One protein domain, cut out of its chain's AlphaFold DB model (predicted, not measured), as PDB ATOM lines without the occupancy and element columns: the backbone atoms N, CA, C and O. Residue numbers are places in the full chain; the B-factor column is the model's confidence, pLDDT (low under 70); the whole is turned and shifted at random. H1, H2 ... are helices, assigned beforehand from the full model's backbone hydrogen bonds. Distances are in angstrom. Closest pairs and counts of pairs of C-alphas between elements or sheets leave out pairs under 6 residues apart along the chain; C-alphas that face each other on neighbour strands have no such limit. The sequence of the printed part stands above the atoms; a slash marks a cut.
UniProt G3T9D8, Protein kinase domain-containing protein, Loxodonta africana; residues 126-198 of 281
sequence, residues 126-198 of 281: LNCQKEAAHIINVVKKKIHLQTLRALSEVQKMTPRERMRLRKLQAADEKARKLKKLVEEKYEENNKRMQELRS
ATOM      1  N   LEU A 126      29.942 -78.897 -32.103       63.53
ATOM      2  CA  LEU A 126      31.319 -78.723 -31.652       63.53
ATOM      3  C   LEU A 126      32.057 -77.642 -32.457       63.53
ATOM      4  O   LEU A 126      32.800 -76.845 -31.875       63.53
ATOM      5  N   ASN A 127      31.844 -77.582 -33.775       70.00
ATOM      6  CA  ASN A 127      32.458 -76.559 -34.617       70.00
ATOM      7  C   ASN A 127      31.916 -75.152 -34.300       70.00
ATOM      8  O   ASN A 127      32.697 -74.230 -34.065       70.00
ATOM      9  N   CYS A 128      30.594 -75.002 -34.159       69.94
ATOM     10  CA  CYS A 128      29.959 -73.733 -33.789       69.94
ATOM     11  C   CYS A 128      30.463 -73.199 -32.438       69.94
ATOM     12  O   CYS A 128      30.717 -72.001 -32.289       69.94
ATOM     13  N   GLN A 129      30.643 -74.075 -31.445       74.56
ATOM     14  CA  GLN A 129      31.158 -73.680 -30.130       74.56
ATOM     15  C   GLN A 129      32.622 -73.230 -30.188       74.56
ATOM     16  O   GLN A 129      32.982 -72.230 -29.561       74.56
ATOM     17  N   LYS A 130      33.463 -73.929 -30.959       79.50
ATOM     18  CA  LYS A 130      34.873 -73.557 -31.159       79.50
ATOM     19  C   LYS A 130      35.001 -72.204 -31.860       79.50
ATOM     20  O   LYS A 130      35.785 -71.363 -31.416       79.50
ATOM     21  N   GLU A 131      34.202 -71.961 -32.895       82.38
ATOM     22  CA  GLU A 131      34.167 -70.682 -33.614       82.38
ATOM     23  C   GLU A 131      33.700 -69.532 -32.714       82.38
ATOM     24  O   GLU A 131      34.364 -68.495 -32.633       82.38
ATOM     25  N   ALA A 132      32.611 -69.722 -31.961       88.31
ATOM     26  CA  ALA A 132      32.113 -68.717 -31.024       88.31
ATOM     27  C   ALA A 132      33.146 -68.391 -29.932       88.31
ATOM     28  O   ALA A 132      33.409 -67.217 -29.648       88.31
ATOM     29  N   ALA A 133      33.784 -69.413 -29.354       90.38
ATOM     30  CA  ALA A 133      34.847 -69.232 -28.370       90.38
ATOM     31  C   ALA A 133      36.036 -68.458 -28.959       90.38
ATOM     32  O   ALA A 133      36.565 -67.552 -28.307       90.38
ATOM     33  N   HIS A 134      36.422 -68.760 -30.202       90.69
ATOM     34  CA  HIS A 134      37.492 -68.054 -30.900       90.69
ATOM     35  C   HIS A 134      37.158 -66.571 -31.109       90.69
ATOM     36  O   HIS A 134      37.949 -65.706 -30.725       90.69
ATOM     37  N   ILE A 135      35.963 -66.261 -31.624       93.00
ATOM     38  CA  ILE A 135      35.498 -64.881 -31.841       93.00
ATOM     39  C   ILE A 135      35.504 -64.098 -30.526       93.00
ATOM     40  O   ILE A 135      36.055 -62.996 -30.463       93.00
ATOM     41  N   ILE A 136      34.955 -64.675 -29.452       94.00
ATOM     42  CA  ILE A 136      34.944 -64.050 -28.124       94.00
ATOM     43  C   ILE A 136      36.370 -63.725 -27.674       94.00
ATOM     44  O   ILE A 136      36.620 -62.632 -27.161       94.00
ATOM     45  N   ASN A 137      37.314 -64.643 -27.872       93.75
ATOM     46  CA  ASN A 137      38.691 -64.452 -27.434       93.75
ATOM     47  C   ASN A 137      39.407 -63.357 -28.244       93.75
ATOM     48  O   ASN A 137      40.078 -62.494 -27.672       93.75
ATOM     49  N   VAL A 138      39.205 -63.328 -29.566       95.31
ATOM     50  CA  VAL A 138      39.737 -62.283 -30.456       95.31
ATOM     51  C   VAL A 138      39.185 -60.908 -30.078       95.31
ATOM     52  O   VAL A 138      39.951 -59.951 -29.928       95.31
ATOM     53  N   VAL A 139      37.871 -60.800 -29.861       94.19
ATOM     54  CA  VAL A 139      37.218 -59.544 -29.461       94.19
ATOM     55  C   VAL A 139      37.714 -59.085 -28.092       94.19
ATOM     56  O   VAL A 139      38.108 -57.925 -27.949       94.19
ATOM     57  N   LYS A 140      37.789 -59.987 -27.103       93.81
ATOM     58  CA  LYS A 140      38.349 -59.689 -25.773       93.81
ATOM     59  C   LYS A 140      39.774 -59.147 -25.874       93.81
ATOM     60  O   LYS A 140      40.074 -58.113 -25.278       93.81
ATOM     61  N   LYS A 141      40.637 -59.788 -26.670       92.62
ATOM     62  CA  LYS A 141      42.029 -59.354 -26.873       92.62
ATOM     63  C   LYS A 141      42.109 -57.984 -27.553       92.62
ATOM     64  O   LYS A 141      42.905 -57.144 -27.133       92.62
ATOM     65  N   LYS A 142      41.265 -57.722 -28.558       93.69
ATOM     66  CA  LYS A 142      41.193 -56.421 -29.245       93.69
ATOM     67  C   LYS A 142      40.766 -55.301 -28.298       93.69
ATOM     68  O   LYS A 142      41.424 -54.263 -28.270       93.69
ATOM     69  N   ILE A 143      39.709 -55.519 -27.513       93.56
ATOM     70  CA  ILE A 143      39.225 -54.548 -26.522       93.56
ATOM     71  C   ILE A 143      40.321 -54.272 -25.494       93.56
ATOM     72  O   ILE A 143      40.653 -53.116 -25.262       93.56
ATOM     73  N   HIS A 144      40.943 -55.318 -24.945       92.88
ATOM     74  CA  HIS A 144      42.021 -55.173 -23.970       92.88
ATOM     75  C   HIS A 144      43.184 -54.325 -24.507       92.88
ATOM     76  O   HIS A 144      43.620 -53.377 -23.853       92.88
ATOM     77  N   LEU A 145      43.644 -54.604 -25.732       92.94
ATOM     78  CA  LEU A 145      44.696 -53.822 -26.385       92.94
ATOM     79  C   LEU A 145      44.284 -52.363 -26.607       92.94
ATOM     80  O   LEU A 145      45.096 -51.461 -26.403       92.94
ATOM     81  N   GLN A 146      43.036 -52.109 -27.009       92.69
ATOM     82  CA  GLN A 146      42.518 -50.747 -27.150       92.69
ATOM     83  C   GLN A 146      42.479 -50.012 -25.806       92.69
ATOM     84  O   GLN A 146      42.895 -48.856 -25.740       92.69
ATOM     85  N   THR A 147      42.052 -50.678 -24.729       92.38
ATOM     86  CA  THR A 147      42.062 -50.117 -23.373       92.38
ATOM     87  C   THR A 147      43.477 -49.756 -22.928       92.38
ATOM     88  O   THR A 147      43.697 -48.640 -22.467       92.38
ATOM     89  N   LEU A 148      44.453 -50.651 -23.116       90.00
ATOM     90  CA  LEU A 148      45.852 -50.383 -22.765       90.00
ATOM     91  C   LEU A 148      46.429 -49.191 -23.537       90.00
ATOM     92  O   LEU A 148      47.086 -48.339 -22.942       90.00
ATOM     93  N   ARG A 149      46.149 -49.089 -24.845       89.12
ATOM     94  CA  ARG A 149      46.570 -47.928 -25.648       89.12
ATOM     95  C   ARG A 149      45.973 -46.633 -25.110       89.12
ATOM     96  O   ARG A 149      46.710 -45.678 -24.904       89.12
ATOM     97  N   ALA A 150      44.668 -46.613 -24.836       87.25
ATOM     98  CA  ALA A 150      44.005 -45.434 -24.287       87.25
ATOM     99  C   ALA A 150      44.610 -45.012 -22.935       87.25
ATOM    100  O   ALA A 150      44.844 -43.827 -22.712       87.25
ATOM    101  N   LEU A 151      44.920 -45.972 -22.054       87.06
ATOM    102  CA  LEU A 151      45.574 -45.694 -20.771       87.06
ATOM    103  C   LEU A 151      46.989 -45.123 -20.946       87.06
ATOM    104  O   LEU A 151      47.328 -44.143 -20.285       87.06
ATOM    105  N   SER A 152      47.786 -45.690 -21.859       87.06
ATOM    106  CA  SER A 152      49.118 -45.174 -22.209       87.06
ATOM    107  C   SER A 152      49.054 -43.724 -22.694       87.06
ATOM    108  O   SER A 152      49.841 -42.889 -22.256       87.06
ATOM    109  N   GLU A 153      48.107 -43.404 -23.578       86.44
ATOM    110  CA  GLU A 153      47.953 -42.040 -24.089       86.44
ATOM    111  C   GLU A 153      47.590 -41.059 -22.970       86.44
ATOM    112  O   GLU A 153      48.222 -40.013 -22.845       86.44
ATOM    113  N   VAL A 154      46.676 -41.430 -22.068       83.00
ATOM    114  CA  VAL A 154      46.323 -40.595 -20.907       83.00
ATOM    115  C   VAL A 154      47.511 -40.366 -19.968       83.00
ATOM    116  O   VAL A 154      47.624 -39.292 -19.374       83.00
ATOM    117  N   GLN A 155      48.408 -41.344 -19.826       82.88
ATOM    118  CA  GLN A 155      49.585 -41.223 -18.965       82.88
ATOM    119  C   GLN A 155      50.599 -40.192 -19.485       82.88
ATOM    120  O   GLN A 155      51.240 -39.520 -18.679       82.88
ATOM    121  N   LYS A 156      50.705 -40.021 -20.809       86.56
ATOM    122  CA  LYS A 156      51.609 -39.048 -21.453       86.56
ATOM    123  C   LYS A 156      51.079 -37.607 -21.430       86.56
ATOM    124  O   LYS A 156      51.822 -36.681 -21.738       86.56
ATOM    125  N   MET A 157      49.809 -37.402 -21.072       86.31
ATOM    126  CA  MET A 157      49.148 -36.092 -21.126       86.31
ATOM    127  C   MET A 157      49.508 -35.170 -19.953       86.31
ATOM    128  O   MET A 157      49.609 -35.573 -18.786       86.31
ATOM    129  N   THR A 158      49.565 -33.870 -20.238       89.62
ATOM    130  CA  THR A 158      49.750 -32.828 -19.222       89.62
ATOM    131  C   THR A 158      48.539 -32.734 -18.273       89.62
ATOM    132  O   THR A 158      47.425 -33.156 -18.607       89.62
ATOM    133  N   PRO A 159      48.692 -32.155 -17.064       87.19
ATOM    134  CA  PRO A 159      47.575 -31.977 -16.130       87.19
ATOM    135  C   PRO A 159      46.380 -31.199 -16.714       87.19
ATOM    136  O   PRO A 159      45.229 -31.531 -16.423       87.19
ATOM    137  N   ARG A 160      46.633 -30.197 -17.570       86.62
ATOM    138  CA  ARG A 160      45.581 -29.407 -18.236       86.62
ATOM    139  C   ARG A 160      44.787 -30.241 -19.239       86.62
ATOM    140  O   ARG A 160      43.557 -30.186 -19.241       86.62
ATOM    141  N   GLU A 161      45.466 -31.044 -20.052       86.62
ATOM    142  CA  GLU A 161      44.813 -31.904 -21.041       86.62
ATOM    143  C   GLU A 161      43.999 -33.015 -20.365       86.62
ATOM    144  O   GLU A 161      42.854 -33.252 -20.748       86.62
ATOM    145  N   ARG A 162      44.520 -33.622 -19.286       86.38
ATOM    146  CA  ARG A 162      43.770 -34.599 -18.472       86.38
ATOM    147  C   ARG A 162      42.509 -33.995 -17.853       86.38
ATOM    148  O   ARG A 162      41.461 -34.638 -17.827       86.38
ATOM    149  N   MET A 163      42.577 -32.750 -17.379       86.06
ATOM    150  CA  MET A 163      41.402 -32.042 -16.860       86.06
ATOM    151  C   MET A 163      40.362 -31.780 -17.957       86.06
ATOM    152  O   MET A 163      39.167 -31.969 -17.723       86.06
ATOM    153  N   ARG A 164      40.800 -31.388 -19.162       89.12
ATOM    154  CA  ARG A 164      39.916 -31.193 -20.320       89.12
ATOM    155  C   ARG A 164      39.239 -32.500 -20.739       89.12
ATOM    156  O   ARG A 164      38.030 -32.498 -20.955       89.12
ATOM    157  N   LEU A 165      39.981 -33.609 -20.763       86.19
ATOM    158  CA  LEU A 165      39.448 -34.935 -21.078       86.19
ATOM    159  C   LEU A 165      38.362 -35.371 -20.083       86.19
ATOM    160  O   LEU A 165      37.303 -35.819 -20.507       86.19
ATOM    161  N   ARG A 166      38.565 -35.170 -18.774       86.25
ATOM    162  CA  ARG A 166      37.540 -35.472 -17.753       86.25
ATOM    163  C   ARG A 166      36.260 -34.662 -17.946       86.25
ATOM    164  O   ARG A 166      35.167 -35.204 -17.805       86.25
ATOM    165  N   LYS A 167      36.381 -33.372 -18.278       90.31
ATOM    166  CA  LYS A 167      35.215 -32.519 -18.570       90.31
ATOM    167  C   LYS A 167      34.457 -33.011 -19.803       90.31
ATOM    168  O   LYS A 167      33.231 -33.054 -19.769       90.31
ATOM    169  N   LEU A 168      35.182 -33.406 -20.850       88.69
ATOM    170  CA  LEU A 168      34.595 -33.963 -22.066       88.69
ATOM    171  C   LEU A 168      33.873 -35.290 -21.781       88.69
ATOM    172  O   LEU A 168      32.698 -35.419 -22.100       88.69
ATOM    173  N   GLN A 169      34.518 -36.221 -21.073       89.12
ATOM    174  CA  GLN A 169      33.922 -37.507 -20.691       89.12
ATOM    175  C   GLN A 169      32.655 -37.341 -19.841       89.12
ATOM    176  O   GLN A 169      31.669 -38.041 -20.061       89.12
ATOM    177  N   ALA A 170      32.646 -36.390 -18.901       90.81
ATOM    178  CA  ALA A 170      31.461 -36.092 -18.099       90.81
ATOM    179  C   ALA A 170      30.304 -35.527 -18.946       90.81
ATOM    180  O   ALA A 170      29.137 -35.791 -18.652       90.81
ATOM    181  N   ALA A 171      30.605 -34.754 -19.994       89.94
ATOM    182  CA  ALA A 171      29.602 -34.278 -20.942       89.94
ATOM    183  C   ALA A 171      29.064 -35.425 -21.815       89.94
ATOM    184  O   ALA A 171      27.847 -35.566 -21.945       89.94
ATOM    185  N   ASP A 172      29.942 -36.292 -22.324       92.31
ATOM    186  CA  ASP A 172      29.565 -37.468 -23.118       92.31
ATOM    187  C   ASP A 172      28.692 -38.445 -22.322       92.31
ATOM    188  O   ASP A 172      27.714 -38.988 -22.841       92.31
ATOM    189  N   GLU A 173      28.999 -38.659 -21.039       92.56
ATOM    190  CA  GLU A 173      28.190 -39.508 -20.165       92.56
ATOM    191  C   GLU A 173      26.782 -38.929 -19.966       92.56
ATOM    192  O   GLU A 173      25.789 -39.657 -20.061       92.56
ATOM    193  N   LYS A 174      26.675 -37.612 -19.750       92.81
ATOM    194  CA  LYS A 174      25.380 -36.923 -19.666       92.81
ATOM    195  C   LYS A 174      24.593 -37.049 -20.969       92.81
ATOM    196  O   LYS A 174      23.410 -37.377 -20.924       92.81
ATOM    197  N   ALA A 175      25.245 -36.858 -22.117       92.12
ATOM    198  CA  ALA A 175      24.616 -37.008 -23.426       92.12
ATOM    199  C   ALA A 175      24.096 -38.437 -23.650       92.12
ATOM    200  O   ALA A 175      22.988 -38.624 -24.149       92.12
ATOM    201  N   ARG A 176      24.857 -39.456 -23.230       94.06
ATOM    202  CA  ARG A 176      24.441 -40.862 -23.327       94.06
ATOM    203  C   ARG A 176      23.225 -41.168 -22.453       94.06
ATOM    204  O   ARG A 176      22.300 -41.822 -22.927       94.06
ATOM    205  N   LYS A 177      23.203 -40.676 -21.208       94.75
ATOM    206  CA  LYS A 177      22.043 -40.815 -20.306       94.75
ATOM    207  C   LYS A 177      20.799 -40.152 -20.892       94.75
ATOM    208  O   LYS A 177      19.732 -40.754 -20.876       94.75
ATOM    209  N   LEU A 178      20.951 -38.954 -21.459       94.88
ATOM    210  CA  LEU A 178      19.845 -38.239 -22.088       94.88
ATOM    211  C   LEU A 178      19.306 -38.987 -23.313       94.88
ATOM    212  O   LEU A 178      18.100 -39.169 -23.413       94.88
ATOM    213  N   LYS A 179      20.182 -39.477 -24.203       94.50
ATOM    214  CA  LYS A 179      19.769 -40.296 -25.356       94.50
ATOM    215  C   LYS A 179      18.966 -41.519 -24.928       94.50
ATOM    216  O   LYS A 179      17.926 -41.786 -25.514       94.50
ATOM    217  N   LYS A 180      19.420 -42.222 -23.886       95.44
ATOM    218  CA  LYS A 180      18.711 -43.393 -23.361       95.44
ATOM    219  C   LYS A 180      17.307 -43.032 -22.863       95.44
ATOM    220  O   LYS A 180      16.352 -43.713 -23.199       95.44
ATOM    221  N   LEU A 181      17.186 -41.931 -22.124       95.94
ATOM    222  CA  LEU A 181      15.902 -41.460 -21.607       95.94
ATOM    223  C   LEU A 181      14.948 -41.006 -22.725       95.94
ATOM    224  O   LEU A 181      13.746 -41.234 -22.630       95.94
ATOM    225  N   VAL A 182      15.473 -40.382 -23.785       95.75
ATOM    226  CA  VAL A 182      14.687 -40.012 -24.972       95.75
ATOM    227  C   VAL A 182      14.161 -41.256 -25.686       95.75
ATOM    228  O   VAL A 182      12.976 -41.293 -26.003       95.75
ATOM    229  N   GLU A 183      15.006 -42.269 -25.891       95.12
ATOM    230  CA  GLU A 183      14.604 -43.531 -26.526       95.12
ATOM    231  C   GLU A 183      13.529 -44.252 -25.703       95.12
ATOM    232  O   GLU A 183      12.468 -44.580 -26.219       95.12
ATOM    233  N   GLU A 184      13.740 -44.388 -24.388       95.94
ATOM    234  CA  GLU A 184      12.759 -44.987 -23.473       95.94
ATOM    235  C   GLU A 184      11.413 -44.240 -23.523       95.94
ATOM    236  O   GLU A 184      10.353 -44.865 -23.584       95.94
ATOM    237  N   LYS A 185      11.431 -42.898 -23.557       95.81
ATOM    238  CA  LYS A 185      10.209 -42.083 -23.675       95.81
ATOM    239  C   LYS A 185       9.530 -42.219 -25.034       95.81
ATOM    240  O   LYS A 185       8.301 -42.175 -25.107       95.81
ATOM    241  N   TYR A 186      10.306 -42.361 -26.101       91.19
ATOM    242  CA  TYR A 186       9.788 -42.576 -27.445       91.19
ATOM    243  C   TYR A 186       9.115 -43.949 -27.566       91.19
ATOM    244  O   TYR A 186       7.979 -44.036 -28.036       91.19
ATOM    245  N   GLU A 187       9.755 -45.004 -27.059       94.38
ATOM    246  CA  GLU A 187       9.176 -46.346 -26.980       94.38
ATOM    247  C   GLU A 187       7.901 -46.377 -26.126       94.38
ATOM    248  O   GLU A 187       6.902 -46.975 -26.528       94.38
ATOM    249  N   GLU A 188       7.906 -45.708 -24.968       93.56
ATOM    250  CA  GLU A 188       6.732 -45.578 -24.095       93.56
ATOM    251  C   GLU A 188       5.567 -44.888 -24.824       93.56
ATOM    252  O   GLU A 188       4.429 -45.357 -24.769       93.56
ATOM    253  N   ASN A 189       5.840 -43.807 -25.559       91.69
ATOM    254  CA  ASN A 189       4.826 -43.101 -26.340       91.69
ATOM    255  C   ASN A 189       4.283 -43.969 -27.487       91.69
ATOM    256  O   ASN A 189       3.071 -44.058 -27.674       91.69
ATOM    257  N   ASN A 190       5.154 -44.676 -28.209       90.31
ATOM    258  CA  ASN A 190       4.734 -45.599 -29.261       90.31
ATOM    259  C   ASN A 190       3.836 -46.718 -28.717       90.31
ATOM    260  O   ASN A 190       2.794 -46.994 -29.314       90.31
ATOM    261  N   LYS A 191       4.177 -47.304 -27.562       93.12
ATOM    262  CA  LYS A 191       3.328 -48.291 -26.875       93.12
ATOM    263  C   LYS A 191       1.985 -47.692 -26.477       93.12
ATOM    264  O   LYS A 191       0.950 -48.256 -26.811       93.12
ATOM    265  N   ARG A 192       1.979 -46.505 -25.864       91.56
ATOM    266  CA  ARG A 192       0.745 -45.788 -25.501       91.56
ATOM    267  C   ARG A 192      -0.140 -45.514 -26.720       91.56
ATOM    268  O   ARG A 192      -1.356 -45.681 -26.653       91.56
ATOM    269  N   MET A 193       0.452 -45.112 -27.841       81.69
ATOM    270  CA  MET A 193      -0.260 -44.900 -29.103       81.69
ATOM    271  C   MET A 193      -0.808 -46.204 -29.679       81.69
ATOM    272  O   MET A 193      -1.924 -46.219 -30.195       81.69
ATOM    273  N   GLN A 194      -0.055 -47.298 -29.582       84.50
ATOM    274  CA  GLN A 194      -0.504 -48.621 -29.999       84.50
ATOM    275  C   GLN A 194      -1.673 -49.109 -29.134       84.50
ATOM    276  O   GLN A 194      -2.679 -49.544 -29.682       84.50
ATOM    277  N   GLU A 195      -1.606 -48.939 -27.815       87.00
ATOM    278  CA  GLU A 195      -2.690 -49.268 -26.883       87.00
ATOM    279  C   GLU A 195      -3.952 -48.435 -27.134       87.00
ATOM    280  O   GLU A 195      -5.057 -48.975 -27.150       87.00
ATOM    281  N   LEU A 196      -3.815 -47.124 -27.371       79.69
ATOM    282  CA  LEU A 196      -4.941 -46.259 -27.734       79.69
ATOM    283  C   LEU A 196      -5.554 -46.669 -29.076       79.69
ATOM    284  O   LEU A 196      -6.779 -46.676 -29.204       79.69
ATOM    285  N   ARG A 197      -4.732 -47.032 -30.069       77.75
ATOM    286  CA  ARG A 197      -5.213 -47.574 -31.348       77.75
ATOM    287  C   ARG A 197      -5.964 -48.887 -31.134       77.75
ATOM    288  O   ARG A 197      -7.072 -49.013 -31.636       77.75
ATOM    289  N   SER A 198      -5.429 -49.811 -30.336       76.12
ATOM    290  CA  SER A 198      -6.086 -51.080 -30.000       76.12
ATOM    291  C   SER A 198      -7.402 -50.883 -29.241       76.12
ATOM    292  O   SER A 198      -8.380 -51.560 -29.544       76.12
TER     293      SER A 198
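Overview. This is residues 126 to 198 of the 281 residues of the protein "Protein kinase domain-containing protein" of Loxodonta africana (UniProt G3T9D8). Two long helices, H2 and H1, meet near their ends at a tight turn and spread apart as a flat, open V. The longer arm is H2 and the other is H1, and the space between the arms is empty. The printed part has 73 residues with two named helices, H1 then H2, and no named strand; its class is all helix. It is extended, with a radius of gyration of the C-alphas of 21.0 A and spans of 58 by 50 by 6 A.

Arrangement. Start with H2, residues 159 to 198, and look back to H1, residues 126 to 156. They are close but not clearly touching: their closest C-alphas, of Val 154 and Arg 162, are 7.0 A apart. They run opposite ways at a steep tilt of 43 degrees. Residues 126 to 153 of H1 and 166 to 198 of H2 stand free. In H1 and H2 every O i to N i+4 pair is within hydrogen-bond range.

Along the chain. Find C-alpha 159 at (47.575, -31.977, -16.130); from there H2 runs 58.6 A to C-alpha 198 at (-6.086, -51.080, -30.000). H1 begins at C-alpha 126, (31.319, -78.723, -31.652), and is 45.7 A long.

Size, cuts and confidence. The C-alphas farthest apart, of Thr 158 and Ser 198, are 59.7 A from each other. The printed part has no cut, and the link from H1 to H2 is tight. Look at the B-factor column for residues 126 and 128, which are under 70.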